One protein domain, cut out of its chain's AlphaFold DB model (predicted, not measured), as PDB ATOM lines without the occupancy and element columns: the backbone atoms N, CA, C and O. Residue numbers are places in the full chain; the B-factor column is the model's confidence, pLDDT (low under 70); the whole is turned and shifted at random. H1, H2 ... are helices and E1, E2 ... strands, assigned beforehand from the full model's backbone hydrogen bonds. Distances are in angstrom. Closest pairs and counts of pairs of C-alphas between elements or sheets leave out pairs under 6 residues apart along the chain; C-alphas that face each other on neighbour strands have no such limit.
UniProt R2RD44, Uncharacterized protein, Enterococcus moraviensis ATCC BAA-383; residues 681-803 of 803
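Overview. This is residues 681 to 803 of the 803 residues of an uncharacterized protein of Enterococcus moraviensis ATCC BAA-383 (UniProt R2RD44). A strongly twisted sheet of five strands curls round the first part of helix H1, residues 681 to 687. H3 packs on edge strand E4, H2 folds back beside the end of H1, away from the sheet, and short H4 crosses H1 near the other edge strand, E5. The printed part has 123 residues, with H1 H2 H3 E1 E2 E3 E4 E5 H4 along it; the sheet, E4 E3 E2 E1 E5, is antiparallel throughout, and the class is mixed. It is compact, with a radius of gyration of the C-alphas of 13.7 A and spans of 37 by 30 by 27 A.

Along the chain. H1, residues 681 to 692, begins at C-alpha (-27.671, -7.485, 27.711) and is 14.8 A long. H2 is 697 to 703 and H3 710 to 719, 14.4 A. E1 is 732 to 736, E2 749 to 754, E3 757 to 764, 21.5 A, E4 770 to 775 and E5 792 to 796. H4, 797 to 802, ends at C-alpha (-21.576, -11.519, 13.210).

Arrangement. E1 to E4 form a meander, each strand the antiparallel neighbour of the one before. Within hydrogen-bond range are N 734 and O 751 of E1 and E2, 3.0 A, N 759 and O 752 of E3 and E2, 2.8 A, N 761 and O 774 of E3 and E4, 2.8 A, and N 733 and O 795 of E1 and E5, 2.8 A. H1 on one face of the sheet gives two layers; the C-alphas of Ala 683 and Leu 770 in E4 are closest, 6.1 A. H3 only grazes the sheet, with residues 710 to 716. H1 and H2, a helical hairpin, touch at Leu 691 and Lys 697, closest C-alphas 5.0 A. H1 touches H4 about perpendicular, 77 degrees, closest C-alphas Arg 689 and Leu 801, 6.1 A. Every O i to N i+4 pair is within hydrogen-bond range in H2, H3 and H4, and 7 of 8 in H1.

Size, cuts and confidence. The C-alphas of Ser 695 and Asp 742, 38.4 A, are farthest apart. The printed part has no cut. Links H3 to E1, E1 to E2 and E4 to E5 are long. Mean pLDDT of the printed part is 71.9, with 41 residues under 70, among them 737 to 748.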
ATOM      1  N   GLU A 681     -28.565  -6.927  28.721       77.75
ATOM      2  CA  GLU A 681     -27.671  -7.485  27.711       77.75
ATOM      3  C   GLU A 681     -28.147  -7.068  26.325       77.75
ATOM      4  O   GLU A 681     -27.340  -6.705  25.474       77.75
ATOM      5  N   GLU A 682     -29.465  -7.049  26.124       79.25
ATOM      6  CA  GLU A 682     -30.067  -6.657  24.858       79.25
ATOM      7  C   GLU A 682     -29.922  -5.156  24.588       79.25
ATOM      8  O   GLU A 682     -29.518  -4.772  23.492       79.25
ATOM      9  N   ALA A 683     -30.124  -4.304  25.599       84.00
ATOM     10  CA  ALA A 683     -29.865  -2.869  25.490       84.00
ATOM     11  C   ALA A 683     -28.406  -2.582  25.094       84.00
ATOM     12  O   ALA A 683     -28.149  -1.746  24.225       84.00
ATOM     13  N   VAL A 684     -27.444  -3.315  25.667       85.88
ATOM     14  CA  VAL A 684     -26.019  -3.176  25.322       85.88
ATOM     15  C   VAL A 684     -25.703  -3.741  23.937       85.88
ATOM     16  O   VAL A 684     -24.958  -3.107  23.191       85.88
ATOM     17  N   LYS A 685     -26.277  -4.880  23.533       84.56
ATOM     18  CA  LYS A 685     -26.105  -5.407  22.167       84.56
ATOM     19  C   LYS A 685     -26.634  -4.435  21.122       84.56
ATOM     20  O   LYS A 685     -25.938  -4.167  20.145       84.56
ATOM     21  N   ILE A 686     -27.829  -3.888  21.338       84.56
ATOM     22  CA  ILE A 686     -28.444  -2.917  20.431       84.56
ATOM     23  C   ILE A 686     -27.601  -1.649  20.374       84.56
ATOM     24  O   ILE A 686     -27.315  -1.162  19.281       84.56
ATOM     25  N   PHE A 687     -27.123  -1.160  21.521       87.19
ATOM     26  CA  PHE A 687     -26.180  -0.048  21.554       87.19
ATOM     27  C   PHE A 687     -24.931  -0.348  20.717       87.19
ATOM     28  O   PHE A 687     -24.576   0.440  19.848       87.19
ATOM     29  N   ILE A 688     -24.281  -1.497  20.918       85.81
ATOM     30  CA  ILE A 688     -23.057  -1.862  20.194       85.81
ATOM     31  C   ILE A 688     -23.337  -1.979  18.687       85.81
ATOM     32  O   ILE A 688     -22.676  -1.326  17.882       85.81
ATOM     33  N   ARG A 689     -24.334  -2.770  18.291       83.88
ATOM     34  CA  ARG A 689     -24.620  -3.082  16.885       83.88
ATOM     35  C   ARG A 689     -25.168  -1.882  16.119       83.88
ATOM     36  O   ARG A 689     -24.692  -1.580  15.028       83.88
ATOM     37  N   TYR A 690     -26.153  -1.196  16.690       84.94
ATOM     38  CA  TYR A 690     -26.973  -0.228  15.964       84.94
ATOM     39  C   TYR A 690     -26.654   1.234  16.289       84.94
ATOM     40  O   TYR A 690     -27.046   2.108  15.518       84.94
ATOM     41  N   LEU A 691     -25.901   1.526  17.357       83.12
ATOM     42  CA  LEU A 691     -25.445   2.891  17.659       83.12
ATOM     43  C   LEU A 691     -23.929   3.055  17.593       83.12
ATOM     44  O   LEU A 691     -23.445   4.004  16.979       83.12
ATOM     45  N   LEU A 692     -23.163   2.153  18.204       82.12
ATOM     46  CA  LEU A 692     -21.711   2.262  18.257       82.12
ATOM     47  C   LEU A 692     -21.107   1.947  16.886       82.12
ATOM     48  O   LEU A 692     -20.367   2.774  16.370       82.12
ATOM     49  N   PHE A 693     -21.461   0.809  16.276       79.50
ATOM     50  CA  PHE A 693     -20.870   0.338  15.014       79.50
ATOM     51  C   PHE A 693     -21.659   0.674  13.735       79.50
ATOM     52  O   PHE A 693     -21.178   0.405  12.636       79.50
ATOM     53  N   SER A 694     -22.838   1.290  13.856       80.00
ATOM     54  CA  SER A 694     -23.692   1.631  12.711       80.00
ATOM     55  C   SER A 694     -23.320   2.969  12.066       80.00
ATOM     56  O   SER A 694     -22.962   3.930  12.750       80.00
ATOM     57  N   SER A 695     -23.470   3.060  10.742       74.56
ATOM     58  CA  SER A 695     -23.426   4.325   9.993       74.56
ATOM     59  C   SER A 695     -24.739   5.116  10.065       74.56
ATOM     60  O   SER A 695     -24.741   6.317   9.810       74.56
ATOM     61  N   GLU A 696     -25.845   4.477  10.452       80.44
ATOM     62  CA  GLU A 696     -27.207   5.038  10.462       80.44
ATOM     63  C   GLU A 696     -27.688   5.307  11.897       80.44
ATOM     64  O   GLU A 696     -28.771   4.904  12.319       80.44
ATOM     65  N   LYS A 697     -26.845   5.950  12.707       79.69
ATOM     66  CA  LYS A 697     -27.060   6.078  14.159       79.69
ATOM     67  C   LYS A 697     -28.351   6.824  14.528       79.69
ATOM     68  O   LYS A 697     -29.009   6.430  15.480       79.69
ATOM     69  N   GLN A 698     -28.735   7.870  13.787       76.88
ATOM     70  CA  GLN A 698     -29.962   8.636  14.074       76.88
ATOM     71  C   GLN A 698     -31.237   7.831  13.811       76.88
ATOM     72  O   GLN A 698     -32.159   7.859  14.622       76.88
ATOM     73  N   GLU A 699     -31.278   7.096  12.701       78.94
ATOM     74  CA  GLU A 699     -32.417   6.241  12.365       78.94
ATOM     75  C   GLU A 699     -32.536   5.088  13.364       78.94
ATOM     76  O   GLU A 699     -33.622   4.805  13.868       78.94
ATOM     77  N   ASN A 700     -31.403   4.499  13.752       81.06
ATOM     78  CA  ASN A 700     -31.366   3.452  14.764       81.06
ATOM     79  C   ASN A 700     -31.727   3.960  16.169       81.06
ATOM     80  O   ASN A 700     -32.425   3.260  16.897       81.06
ATOM     81  N   LEU A 701     -31.329   5.178  16.551       79.00
ATOM     82  CA  LEU A 701     -31.730   5.774  17.830       79.00
ATOM     83  C   LEU A 701     -33.250   5.969  17.903       79.00
ATOM     84  O   LEU A 701     -33.847   5.692  18.936       79.00
ATOM     85  N   ALA A 702     -33.875   6.394  16.802       74.75
ATOM     86  CA  ALA A 702     -35.329   6.509  16.714       74.75
ATOM     87  C   ALA A 702     -36.024   5.134  16.696       74.75
ATOM     88  O   ALA A 702     -37.082   4.967  17.298       74.75
ATOM     89  N   LYS A 703     -35.422   4.145  16.026       76.19
ATOM     90  CA  LYS A 703     -35.951   2.780  15.904       76.19
ATOM     91  C   LYS A 703     -35.888   1.990  17.213       76.19
ATOM     92  O   LYS A 703     -36.783   1.200  17.481       76.19
ATOM     93  N   TYR A 704     -34.847   2.205  18.015       79.31
ATOM     94  CA  TYR A 704     -34.590   1.485  19.266       79.31
ATOM     95  C   TYR A 704     -34.730   2.384  20.510       79.31
ATOM     96  O   TYR A 704     -34.130   2.096  21.543       79.31
ATOM     97  N   ASP A 705     -35.526   3.460  20.420       75.19
ATOM     98  CA  ASP A 705     -35.758   4.462  21.483       75.19
ATOM     99  C   ASP A 705     -36.092   3.827  22.844       75.19
ATOM    100  O   ASP A 705     -35.661   4.309  23.889       75.19
ATOM    101  N   GLU A 706     -36.784   2.686  22.834       69.19
ATOM    102  CA  GLU A 706     -37.174   1.951  24.038       69.19
ATOM    103  C   GLU A 706     -35.996   1.449  24.893       69.19
ATOM    104  O   GLU A 706     -36.151   1.316  26.105       69.19
ATOM    105  N   TYR A 707     -34.818   1.208  24.304       80.38
ATOM    106  CA  TYR A 707     -33.641   0.672  25.005       80.38
ATOM    107  C   TYR A 707     -32.773   1.755  25.656       80.38
ATOM    108  O   TYR A 707     -31.828   1.427  26.381       80.38
ATOM    109  N   PHE A 708     -33.081   3.033  25.419       84.25
ATOM    110  CA  PHE A 708     -32.229   4.164  25.776       84.25
ATOM    111  C   PHE A 708     -32.964   5.161  26.673       84.25
ATOM    112  O   PHE A 708     -34.109   5.540  26.420       84.25
ATOM    113  N   SER A 709     -32.305   5.619  27.736       82.38
ATOM    114  CA  SER A 709     -32.832   6.706  28.558       82.38
ATOM    115  C   SER A 709     -32.765   8.050  27.811       82.38
ATOM    116  O   SER A 709     -32.169   8.176  26.736       82.38
ATOM    117  N   ASP A 710     -33.380   9.095  28.374       77.88
ATOM    118  CA  ASP A 710     -33.212  10.468  27.874       77.88
ATOM    119  C   ASP A 710     -31.735  10.907  27.836       77.88
ATOM    120  O   ASP A 710     -31.337  11.632  26.921       77.88
ATOM    121  N   ASN A 711     -30.909  10.421  28.771       78.50
ATOM    122  CA  ASN A 711     -29.485  10.752  28.840       78.50
ATOM    123  C   ASN A 711     -28.735  10.222  27.614       78.50
ATOM    124  O   ASN A 711     -28.074  10.995  26.921       78.50
ATOM    125  N   ILE A 712     -28.915   8.941  27.272       83.19
ATOM    126  CA  ILE A 712     -28.311   8.359  26.064       83.19
ATOM    127  C   ILE A 712     -28.806   9.055  24.800       83.19
ATOM    128  O   ILE A 712     -28.018   9.290  23.887       83.19
ATOM    129  N   ARG A 713     -30.082   9.440  24.734       78.94
ATOM    130  CA  ARG A 713     -30.625  10.142  23.561       78.94
ATOM    131  C   ARG A 713     -29.982  11.504  23.353       78.94
ATOM    132  O   ARG A 713     -29.628  11.843  22.223       78.94
ATOM    133  N   SER A 714     -29.784  12.263  24.426       77.56
ATOM    134  CA  SER A 714     -29.038  13.522  24.360       77.56
ATOM    135  C   SER A 714     -27.581  13.276  23.960       77.56
ATOM    136  O   SER A 714     -27.069  13.916  23.046       77.56
ATOM    137  N   LEU A 715     -26.934  12.300  24.599       77.38
ATOM    138  CA  LEU A 715     -25.518  12.005  24.417       77.38
ATOM    139  C   LEU A 715     -25.189  11.512  23.003       77.38
ATOM    140  O   LEU A 715     -24.213  11.958  22.405       77.38
ATOM    141  N   VAL A 716     -25.997  10.603  22.450       71.94
ATOM    142  CA  VAL A 716     -25.790  10.055  21.104       71.94
ATOM    143  C   VAL A 716     -25.876  11.172  20.079       71.94
ATOM    144  O   VAL A 716     -24.982  11.250  19.245       71.94
ATOM    145  N   ASN A 717     -26.873  12.060  20.180       67.94
ATOM    146  CA  ASN A 717     -27.036  13.202  19.277       67.94
ATOM    147  C   ASN A 717     -25.800  14.118  19.247       67.94
ATOM    148  O   ASN A 717     -25.399  14.558  18.168       67.94
ATOM    149  N   ASP A 718     -25.145  14.324  20.392       69.50
ATOM    150  CA  ASP A 718     -23.929  15.139  20.511       69.50
ATOM    151  C   ASP A 718     -22.649  14.412  20.044       69.50
ATOM    152  O   ASP A 718     -21.616  15.039  19.793       69.50
ATOM    153  N   ARG A 719     -22.694  13.081  19.915       70.19
ATOM    154  CA  ARG A 719     -21.536  12.210  19.642       70.19
ATOM    155  C   ARG A 719     -21.631  11.423  18.327       70.19
ATOM    156  O   ARG A 719     -20.747  10.614  18.036       70.19
ATOM    157  N   LEU A 720     -22.642  11.693  17.492       61.94
ATOM    158  CA  LEU A 720     -22.896  11.019  16.204       61.94
ATOM    159  C   LEU A 720     -21.659  10.943  15.288       61.94
ATOM    160  O   LEU A 720     -21.493   9.963  14.560       61.94
ATOM    161  N   SER A 721     -20.779  11.948  15.353       59.78
ATOM    162  CA  SER A 721     -19.618  12.128  14.475       59.78
ATOM    163  C   SER A 721     -18.333  11.416  14.913       59.78
ATOM    164  O   SER A 721     -17.296  11.625  14.286       59.78
ATOM    165  N   LEU A 722     -18.340  10.642  16.001       62.97
ATOM    166  CA  LEU A 722     -17.130   9.959  16.457       62.97
ATOM    167  C   LEU A 722     -16.835   8.704  15.628       62.97
ATOM    168  O   LEU A 722     -17.682   7.813  15.501       62.97
ATOM    169  N   ASP A 723     -15.606   8.647  15.107       60.19
ATOM    170  CA  ASP A 723     -15.027   7.452  14.502       60.19
ATOM    171  C   ASP A 723     -14.885   6.354  15.553       60.19
ATOM    172  O   ASP A 723     -14.427   6.582  16.675       60.19
ATOM    173  N   ILE A 724     -15.261   5.141  15.165       65.19
ATOM    174  CA  ILE A 724     -15.286   4.000  16.069       65.19
ATOM    175  C   ILE A 724     -13.848   3.568  16.374       65.19
ATOM    176  O   ILE A 724     -13.092   3.255  15.443       65.19
ATOM    177  N   PRO A 725     -13.445   3.496  17.652       62.91
ATOM    178  CA  PRO A 725     -12.120   3.022  18.013       62.91
ATOM    179  C   PRO A 725     -11.897   1.581  17.517       62.91
ATOM    180  O   PRO A 725     -12.586   0.643  17.918       62.91
ATOM    181  N   LYS A 726     -10.908   1.377  16.629       62.44
ATOM    182  CA  LYS A 726     -10.593   0.057  16.028       62.44
ATOM    183  C   LYS A 726     -10.270  -1.032  17.061       62.44
ATOM    184  O   LYS A 726     -10.341  -2.216  16.749       62.44
ATOM    185  N   ASN A 727      -9.899  -0.638  18.276       66.88
ATOM    186  CA  ASN A 727      -9.600  -1.521  19.401       66.88
ATOM    187  C   ASN A 727     -10.851  -2.125  20.069       66.88
ATOM    188  O   ASN A 727     -10.671  -3.025  20.884       66.88
ATOM    189  N   LEU A 728     -12.072  -1.691  19.723       71.44
ATOM    190  CA  LEU A 728     -13.323  -2.209  20.299       71.44
ATOM    191  C   LEU A 728     -13.877  -3.457  19.591       71.44
ATOM    192  O   LEU A 728     -14.697  -4.158  20.169       71.44
ATOM    193  N   ILE A 729     -13.426  -3.773  18.369       71.00
ATOM    194  CA  ILE A 729     -13.998  -4.857  17.537       71.00
ATOM    195  C   ILE A 729     -13.756  -6.256  18.136       71.00
ATOM    196  O   ILE A 729     -14.560  -7.161  17.925       71.00
ATOM    197  N   ASN A 730     -12.705  -6.422  18.945       74.38
ATOM    198  CA  ASN A 730     -12.335  -7.689  19.589       74.38
ATOM    199  C   ASN A 730     -12.333  -7.570  21.118       74.38
ATOM    200  O   ASN A 730     -11.414  -8.062  21.773       74.38
ATOM    201  N   THR A 731     -13.308  -6.853  21.674       81.69
ATOM    202  CA  THR A 731     -13.441  -6.715  23.126       81.69
ATOM    203  C   THR A 731     -14.465  -7.684  23.674       81.69
ATOM    204  O   THR A 731     -15.423  -8.069  23.006       81.69
ATOM    205  N   ASP A 732     -14.231  -8.106  24.905       82.00
ATOM    206  CA  ASP A 732     -15.094  -9.039  25.604       82.00
ATOM    207  C   ASP A 732     -16.081  -8.267  26.484       82.00
ATOM    208  O   ASP A 732     -15.692  -7.343  27.206       82.00
ATOM    209  N   VAL A 733     -17.362  -8.639  26.404       83.12
ATOM    210  CA  VAL A 733     -18.436  -8.081  27.228       83.12
ATOM    211  C   VAL A 733     -18.548  -8.892  28.514       83.12
ATOM    212  O   VAL A 733     -18.789 -10.105  28.493       83.12
ATOM    213  N   TYR A 734     -18.410  -8.209  29.646       76.44
ATOM    214  CA  TYR A 734     -18.538  -8.794  30.978       76.44
ATOM    215  C   TYR A 734     -19.620  -8.087  31.789       76.44
ATOM    216  O   TYR A 734     -19.923  -6.914  31.561       76.44
ATOM    217  N   MET A 735     -20.165  -8.812  32.766       74.00
ATOM    218  CA  MET A 735     -21.125  -8.296  33.737       74.00
ATOM    219  C   MET A 735     -20.589  -8.466  35.162       74.00
ATOM    220  O   MET A 735     -20.141  -9.557  35.542       74.00
ATOM    221  N   ASP A 736     -20.658  -7.389  35.946       70.12
ATOM    222  CA  ASP A 736     -20.339  -7.376  37.376       70.12
ATOM    223  C   ASP A 736     -21.603  -7.104  38.204       70.12
ATOM    224  O   ASP A 736     -22.269  -6.075  38.058       70.12
ATOM    225  N   MET A 737     -21.925  -8.067  39.069       60.03
ATOM    226  CA  MET A 737     -23.046  -8.023  40.004       60.03
ATOM    227  C   MET A 737     -22.604  -7.631  41.425       60.03
ATOM    228  O   MET A 737     -23.442  -7.209  42.216       60.03
ATOM    229  N   GLU A 738     -21.321  -7.751  41.788       53.16
ATOM    230  CA  GLU A 738     -20.853  -7.602  43.179       53.16
ATOM    231  C   GLU A 738     -20.825  -6.132  43.629       53.16
ATOM    232  O   GLU A 738     -21.282  -5.813  44.730       53.16
ATOM    233  N   LYS A 739     -20.400  -5.207  42.754       51.47
ATOM    234  CA  LYS A 739     -20.380  -3.755  43.044       51.47
ATOM    235  C   LYS A 739     -21.760  -3.082  43.106       51.47
ATOM    236  O   LYS A 739     -21.848  -1.919  43.489       51.47
ATOM    237  N   THR A 740     -22.837  -3.793  42.768       49.03
ATOM    238  CA  THR A 740     -24.217  -3.272  42.882       49.03
ATOM    239  C   THR A 740     -24.771  -3.326  44.308       49.03
ATOM    240  O   THR A 740     -25.781  -2.692  44.602       49.03
ATOM    241  N   SER A 741     -24.103  -4.050  45.213       43.41
ATOM    242  CA  SER A 741     -24.581  -4.257  46.585       43.41
ATOM    243  C   SER A 741     -24.449  -3.026  47.497       43.41
ATOM    244  O   SER A 741     -25.215  -2.907  48.452       43.41
ATOM    245  N   ASP A 742     -23.565  -2.076  47.169       41.84
ATOM    246  CA  ASP A 742     -23.286  -0.897  48.008       41.84
ATOM    247  C   ASP A 742     -24.011   0.392  47.568       41.84
ATOM    248  O   ASP A 742     -23.985   1.394  48.285       41.84
ATOM    249  N   VAL A 743     -24.707   0.392  46.424       43.28
ATOM    250  CA  VAL A 743     -25.483   1.551  45.949       43.28
ATOM    251  C   VAL A 743     -26.894   1.102  45.599       43.28
ATOM    252  O   VAL A 743     -27.168   0.612  44.506       43.28
ATOM    253  N   ILE A 744     -27.794   1.284  46.562       38.97
ATOM    254  CA  ILE A 744     -29.231   1.025  46.452       38.97
ATOM    255  C   ILE A 744     -29.760   1.600  45.124       38.97
ATOM    256  O   ILE A 744     -29.749   2.813  44.928       38.97
ATOM    257  N   GLY A 745     -30.236   0.724  44.234       48.00
ATOM    258  CA  GLY A 745     -31.080   1.091  43.090       48.00
ATOM    259  C   GLY A 745     -30.453   1.003  41.697       48.00
ATOM    260  O   GLY A 745     -31.201   0.980  40.729       48.00
ATOM    261  N   LYS A 746     -29.129   0.883  41.540       52.94
ATOM    262  CA  LYS A 746     -28.525   0.801  40.194       52.94
ATOM    263  C   LYS A 746     -28.383  -0.656  39.741       52.94
ATOM    264  O   LYS A 746     -27.906  -1.498  40.494       52.94
ATOM    265  N   GLY A 747     -28.846  -0.960  38.527       59.72
ATOM    266  CA  GLY A 747     -28.757  -2.293  37.912       59.72
ATOM    267  C   GLY A 747     -27.319  -2.826  37.747       59.72
ATOM    268  O   GLY A 747     -26.367  -2.143  38.121       59.72
ATOM    269  N   PRO A 748     -27.137  -4.040  37.183       67.06
ATOM    270  CA  PRO A 748     -25.812  -4.593  36.903       67.06
ATOM    271  C   PRO A 748     -24.985  -3.635  36.053       67.06
ATOM    272  O   PRO A 748     -25.519  -2.965  35.170       67.06
ATOM    273  N   ILE A 749     -23.678  -3.593  36.295       73.44
ATOM    274  CA  ILE A 749     -22.758  -2.802  35.480       73.44
ATOM    275  C   ILE A 749     -22.176  -3.733  34.418       73.44
ATOM    276  O   ILE A 749     -21.577  -4.764  34.742       73.44
ATOM    277  N   LEU A 750     -22.366  -3.377  33.147       80.31
ATOM    278  CA  LEU A 750     -21.747  -4.076  32.019       80.31
ATOM    279  C   LEU A 750     -20.534  -3.280  31.544       80.31
ATOM    280  O   LEU A 750     -20.525  -2.056  31.623       80.31
ATOM    281  N   PHE A 751     -19.506  -3.947  31.030       80.56
ATOM    282  CA  PHE A 751     -18.352  -3.249  30.462       80.56
ATOM    283  C   PHE A 751     -17.661  -4.047  29.358       80.56
ATOM    284  O   PHE A 751     -17.688  -5.280  29.341       80.56
ATOM    285  N   LEU A 752     -17.027  -3.312  28.440       80.62
ATOM    286  CA  LEU A 752     -16.154  -3.851  27.398       80.62
ATOM    287  C   LEU A 752     -14.716  -3.870  27.886       80.62
ATOM    288  O   LEU A 752     -14.209  -2.854  28.371       80.62
ATOM    289  N   ARG A 753     -14.039  -5.003  27.705       75.69
ATOM    290  CA  ARG A 753     -12.644  -5.174  28.106       75.69
ATOM    291  C   ARG A 753     -11.759  -5.586  26.938       75.69
ATOM    292  O   ARG A 753     -12.110  -6.483  26.174       75.69
ATOM    293  N   ASN A 754     -10.576  -4.979  26.853       72.50
ATOM    294  CA  ASN A 754      -9.498  -5.409  25.967       72.50
ATOM    295  C   ASN A 754      -8.283  -5.836  26.804       72.50
ATOM    296  O   ASN A 754      -7.558  -4.999  27.343       72.50
ATOM    297  N   GLY A 755      -8.059  -7.142  26.950       71.94
ATOM    298  CA  GLY A 755      -6.984  -7.649  27.805       71.94
ATOM    299  C   GLY A 755      -7.203  -7.268  29.272       71.94
ATOM    300  O   GLY A 755      -8.128  -7.776  29.901       71.94
ATOM    301  N   TYR A 756      -6.353  -6.395  29.826       63.19
ATOM    302  CA  TYR A 756      -6.472  -5.939  31.217       63.19
ATOM    303  C   TYR A 756      -7.267  -4.642  31.387       63.19
ATOM    304  O   TYR A 756      -7.770  -4.418  32.490       63.19
ATOM    305  N   ASP A 757      -7.465  -3.869  30.318       68.38
ATOM    306  CA  ASP A 757      -8.024  -2.518  30.374       68.38
ATOM    307  C   ASP A 757      -9.527  -2.498  30.052       68.38
ATOM    308  O   ASP A 757     -10.002  -3.185  29.142       68.38
ATOM    309  N   VAL A 758     -10.281  -1.699  30.810       72.12
ATOM    310  CA  VAL A 758     -11.718  -1.466  30.606       72.12
ATOM    311  C   VAL A 758     -11.890  -0.314  29.620       72.12
ATOM    312  O   VAL A 758     -11.374   0.774  29.854       72.12
ATOM    313  N   SER A 759     -12.593  -0.557  28.514       76.12
ATOM    314  CA  SER A 759     -12.760   0.413  27.424       76.12
ATOM    315  C   SER A 759     -14.053   1.222  27.531       76.12
ATOM    316  O   SER A 759     -14.019   2.429  27.322       76.12
ATOM    317  N   LEU A 760     -15.178   0.576  27.864       82.19
ATOM    318  CA  LEU A 760     -16.476   1.234  28.071       82.19
ATOM    319  C   LEU A 760     -17.214   0.607  29.255       82.19
ATOM    320  O   LEU A 760     -17.123  -0.605  29.444       82.19
ATOM    321  N   ILE A 761     -17.961   1.415  30.006       83.31
ATOM    322  CA  ILE A 761     -18.797   1.010  31.144       83.31
ATOM    323  C   ILE A 761     -20.235   1.468  30.891       83.31
ATOM    324  O   ILE A 761     -20.476   2.646  30.650       83.31
ATOM    325  N   PHE A 762     -21.181   0.543  30.995       84.81
ATOM    326  CA  PHE A 762     -22.609   0.746  30.788       84.81
ATOM    327  C   PHE A 762     -23.345   0.714  32.125       84.81
ATOM    328  O   PHE A 762     -23.173  -0.215  32.920       84.81
ATOM    329  N   THR A 763     -24.197   1.709  32.351       82.69
ATOM    330  CA  THR A 763     -25.108   1.740  33.502       82.69
ATOM    331  C   THR A 763     -26.536   1.969  33.040       82.69
ATOM    332  O   THR A 763     -26.757   2.444  31.924       82.69
ATOM    333  N   PHE A 764     -27.496   1.618  33.888       79.00
ATOM    334  CA  PHE A 764     -28.897   1.531  33.507       79.00
ATOM    335  C   PHE A 764     -29.804   2.230  34.507       79.00
ATOM    336  O   PHE A 764     -29.489   2.279  35.700       79.00
ATOM    337  N   ASP A 765     -30.943   2.702  34.008       71.69
ATOM    338  CA  ASP A 765     -31.989   3.306  34.823       71.69
ATOM    339  C   ASP A 765     -32.850   2.247  35.537       71.69
ATOM    340  O   ASP A 765     -32.688   1.030  35.359       71.69
ATOM    341  N   ASP A 766     -33.802   2.721  36.342       61.84
ATOM    342  CA  ASP A 766     -34.712   1.880  37.127       61.84
ATOM    343  C   ASP A 766     -35.622   0.990  36.251       61.84
ATOM    344  O   ASP A 766     -36.150  -0.016  36.727       61.84
ATOM    345  N   LEU A 767     -35.784   1.325  34.963       60.78
ATOM    346  CA  LEU A 767     -36.585   0.574  33.988       60.78
ATOM    347  C   LEU A 767     -35.756  -0.441  33.190       60.78
ATOM    348  O   LEU A 767     -36.319  -1.245  32.442       60.78
ATOM    349  N   GLY A 768     -34.438  -0.448  33.370       70.81
ATOM    350  CA  GLY A 768     -33.519  -1.348  32.685       70.81
ATOM    351  C   GLY A 768     -32.952  -0.806  31.373       70.81
ATOM    352  O   GLY A 768     -32.232  -1.527  30.682       70.81
ATOM    353  N   ARG A 769     -33.258   0.446  31.021       80.75
ATOM    354  CA  ARG A 769     -32.763   1.099  29.805       80.75
ATOM    355  C   ARG A 769     -31.329   1.543  30.013       80.75
ATOM    356  O   ARG A 769     -30.944   1.907  31.125       80.75
ATOM    357  N   LEU A 770     -30.537   1.519  28.945       84.75
ATOM    358  CA  LEU A 770     -29.178   2.032  28.997       84.75
ATOM    359  C   LEU A 770     -29.233   3.534  29.287       84.75
ATOM    360  O   LEU A 770     -29.905   4.274  28.570       84.75
ATOM    361  N   ASP A 771     -28.546   3.949  30.347       82.19
ATOM    362  CA  ASP A 771     -28.647   5.298  30.898       82.19
ATOM    363  C   ASP A 771     -27.360   6.105  30.732       82.19
ATOM    364  O   ASP A 771     -27.402   7.241  30.273       82.19
ATOM    365  N   HIS A 772     -26.210   5.488  31.008       83.88
ATOM    366  CA  HIS A 772     -24.905   6.126  30.821       83.88
ATOM    367  C   HIS A 772     -23.888   5.173  30.196       83.88
ATOM    368  O   HIS A 772     -23.914   3.964  30.466       83.88
ATOM    369  N   VAL A 773     -22.979   5.737  29.399       85.88
ATOM    370  CA  VAL A 773     -21.842   5.053  28.769       85.88
ATOM    371  C   VAL A 773     -20.562   5.832  29.058       85.88
ATOM    372  O   VAL A 773     -20.270   6.838  28.414       85.88
ATOM    373  N   TYR A 774     -19.757   5.330  29.991       81.69
ATOM    374  CA  TYR A 774     -18.490   5.948  30.379       81.69
ATOM    375  C   TYR A 774     -17.311   5.317  29.644       81.69
ATOM    376  O   TYR A 774     -17.261   4.096  29.492       81.69
ATOM    377  N   GLY A 775     -16.326   6.125  29.252       76.50
ATOM    378  CA  GLY A 775     -15.076   5.652  28.649       76.50
ATOM    379  C   GLY A 775     -14.697   6.385  27.364       76.50
ATOM    380  O   GLY A 775     -15.205   7.470  27.074       76.50
ATOM    381  N   ASP A 776     -13.765   5.807  26.604       69.00
ATOM    382  CA  ASP A 776     -13.094   6.491  25.493       69.00
ATOM    383  C   ASP A 776     -14.087   6.984  24.424       69.00
ATOM    384  O   ASP A 776     -14.699   6.203  23.691       69.00
ATOM    385  N   GLY A 777     -14.221   8.310  24.319       69.25
ATOM    386  CA  GLY A 777     -15.081   8.989  23.345       69.25
ATOM    387  C   GLY A 777     -16.528   9.232  23.792       69.25
ATOM    388  O   GLY A 777     -17.247   9.932  23.086       69.25
ATOM    389  N   TRP A 778     -16.961   8.730  24.950       78.44
ATOM    390  CA  TRP A 778     -18.341   8.880  25.431       78.44
ATOM    391  C   TRP A 778     -18.426   9.836  26.632       78.44
ATOM    392  O   TRP A 778     -18.088  11.018  26.487       78.44
ATOM    393  N   GLU A 779     -18.908   9.384  27.790       79.56
ATOM    394  CA  GLU A 779     -18.969  10.193  29.011       79.56
ATOM    395  C   GLU A 779     -17.673  10.075  29.822       79.56
ATOM    396  O   GLU A 779     -17.091   8.995  29.969       79.56
ATOM    397  N   GLU A 780     -17.227  11.201  30.382       70.38
ATOM    398  CA  GLU A 780     -16.143  11.216  31.360       70.38
ATOM    399  C   GLU A 780     -16.678  10.681  32.693       70.38
ATOM    400  O   GLU A 780     -17.494  11.321  33.354       70.38
ATOM    401  N   GLY A 781     -16.238   9.486  33.080       58.94
ATOM    402  CA  GLY A 781     -16.498   8.937  34.407       58.94
ATOM    403  C   GLY A 781     -15.336   9.229  35.350       58.94
ATOM    404  O   GLY A 781     -14.173   9.212  34.934       58.94
ATOM    405  N   GLU A 782     -15.616   9.424  36.644       48.41
ATOM    406  CA  GLU A 782     -14.603   9.133  37.663       48.41
ATOM    407  C   GLU A 782     -14.086   7.716  37.395       48.41
ATOM    408  O   GLU A 782     -14.888   6.805  37.188       48.41
ATOM    409  N   LYS A 783     -12.761   7.536  37.319       47.16
ATOM    410  CA  LYS A 783     -12.131   6.232  37.067       47.16
ATOM    411  C   LYS A 783     -12.710   5.190  38.024       47.16
ATOM    412  O   LYS A 783     -12.279   5.086  39.169       47.16
ATOM    413  N   LEU A 784     -13.667   4.402  37.548       50.19
ATOM    414  CA  LEU A 784     -14.139   3.223  38.248       50.19
ATOM    415  C   LEU A 784     -13.003   2.202  38.166       50.19
ATOM    416  O   LEU A 784     -12.862   1.493  37.172       50.19
ATOM    417  N   GLU A 785     -12.151   2.149  39.190       48.28
ATOM    418  CA  GLU A 785     -11.165   1.079  39.336       48.28
ATOM    419  C   GLU A 785     -11.925  -0.233  39.564       48.28
ATOM    420  O   GLU A 785     -12.409  -0.524  40.661       48.28
ATOM    421  N   ILE A 786     -12.121  -1.019  38.501       53.25
ATOM    422  CA  ILE A 786     -12.717  -2.357  38.578       53.25
ATOM    423  C   ILE A 786     -11.651  -3.332  39.103       53.25
ATOM    424  O   ILE A 786     -11.093  -4.133  38.361       53.25
ATOM    425  N   GLU A 787     -11.351  -3.259  40.400       51.09
ATOM    426  CA  GLU A 787     -10.669  -4.336  41.123       51.09
ATOM    427  C   GLU A 787     -11.726  -5.329  41.630       51.09
ATOM    428  O   GLU A 787     -12.298  -5.150  42.702       51.09
ATOM    429  N   GLY A 788     -12.054  -6.353  40.836       54.53
ATOM    430  CA  GLY A 788     -13.075  -7.338  41.210       54.53
ATOM    431  C   GLY A 788     -13.006  -8.632  40.399       54.53
ATOM    432  O   GLY A 788     -12.527  -8.644  39.262       54.53
ATOM    433  N   LYS A 789     -13.460  -9.740  40.998       56.12
ATOM    434  CA  LYS A 789     -13.687 -11.011  40.295       56.12
ATOM    435  C   LYS A 789     -15.051 -10.946  39.612       56.12
ATOM    436  O   LYS A 789     -16.056 -10.691  40.254       56.12
ATOM    437  N   TYR A 790     -15.072 -11.187  38.308       61.81
ATOM    438  CA  TYR A 790     -16.275 -11.047  37.489       61.81
ATOM    439  C   TYR A 790     -17.303 -12.135  37.764       61.81
ATOM    440  O   TYR A 790     -16.947 -13.298  37.971       61.81
ATOM    441  N   THR A 791     -18.576 -11.760  37.688       62.31
ATOM    442  CA  THR A 791     -19.685 -12.678  37.946       62.31
ATOM    443  C   THR A 791     -20.053 -13.492  36.702       62.31
ATOM    444  O   THR A 791     -20.403 -14.664  36.838       62.31
ATOM    445  N   ARG A 792     -19.960 -12.916  35.485       73.38
ATOM    446  CA  ARG A 792     -20.345 -13.603  34.230       73.38
ATOM    447  C   ARG A 792     -19.655 -13.031  32.977       73.38
ATOM    448  O   ARG A 792     -19.541 -11.815  32.827       73.38
ATOM    449  N   TYR A 793     -19.228 -13.912  32.065       79.38
ATOM    450  CA  TYR A 793     -18.857 -13.572  30.680       79.38
ATOM    451  C   TYR A 793     -20.099 -13.662  29.793       79.38
ATOM    452  O   TYR A 793     -20.807 -14.667  29.869       79.38
ATOM    453  N   ILE A 794     -20.366 -12.627  28.992       79.44
ATOM    454  CA  ILE A 794     -21.548 -12.586  28.121       79.44
ATOM    455  C   ILE A 794     -21.177 -13.069  26.721       79.44
ATOM    456  O   ILE A 794     -21.632 -14.126  26.306       79.44
ATOM    457  N   ASN A 795     -20.371 -12.298  25.989       80.06
ATOM    458  CA  ASN A 795     -19.910 -12.629  24.639       80.06
ATOM    459  C   ASN A 795     -18.836 -11.638  24.184       80.06
ATOM    460  O   ASN A 795     -18.662 -10.582  24.790       80.06
ATOM    461  N   SER A 796     -18.149 -11.942  23.083       82.62
ATOM    462  CA  SER A 796     -17.284 -10.964  22.416       82.62
ATOM    463  C   SER A 796     -18.094 -10.031  21.511       82.62
ATOM    464  O   SER A 796     -19.094 -10.435  20.910       82.62
ATOM    465  N   THR A 797     -17.635  -8.790  21.347       81.88
ATOM    466  CA  THR A 797     -18.222  -7.822  20.406       81.88
ATOM    467  C   THR A 797     -18.256  -8.347  18.978       81.88
ATOM    468  O   THR A 797     -19.199  -8.068  18.248       81.88
ATOM    469  N   ARG A 798     -17.263  -9.149  18.580       81.06
ATOM    470  CA  ARG A 798     -17.214  -9.761  17.251       81.06
ATOM    471  C   ARG A 798     -18.396 -10.698  17.008       81.06
ATOM    472  O   ARG A 798     -19.027 -10.602  15.965       81.06
ATOM    473  N   VAL A 799     -18.723 -11.544  17.983       79.12
ATOM    474  CA  VAL A 799     -19.876 -12.456  17.894       79.12
ATOM    475  C   VAL A 799     -21.188 -11.672  17.820       79.12
ATOM    476  O   VAL A 799     -22.053 -12.020  17.028       79.12
ATOM    477  N   ILE A 800     -21.315 -10.578  18.581       80.38
ATOM    478  CA  ILE A 800     -22.502  -9.700  18.558       80.38
ATOM    479  C   ILE A 800     -22.703  -9.033  17.186       80.38
ATOM    480  O   ILE A 800     -23.834  -8.741  16.816       80.38
ATOM    481  N   LEU A 801     -21.617  -8.758  16.459       79.06
ATOM    482  CA  LEU A 801     -21.659  -8.147  15.127       79.06
ATOM    483  C   LEU A 801     -21.857  -9.172  13.995       79.06
ATOM    484  O   LEU A 801     -22.338  -8.794  12.929       79.06
ATOM    485  N   GLU A 802     -21.428 -10.425  14.187       76.81
ATOM    486  CA  GLU A 802     -21.576 -11.519  13.210       76.81
ATOM    487  C   GLU A 802     -22.990 -12.140  13.226       76.81
ATOM    488  O   GLU A 802     -23.442 -12.642  12.196       76.81
ATOM    489  N   GLN A 803     -23.678 -12.087  14.370       60.41
ATOM    490  CA  GLN A 803     -25.126 -12.319  14.520       60.41
ATOM    491  C   GLN A 803     -25.909 -11.073  14.083       60.41
ATOM    492  O   GLN A 803     -27.064 -11.166  13.600       60.41
TER     493      GLN A 803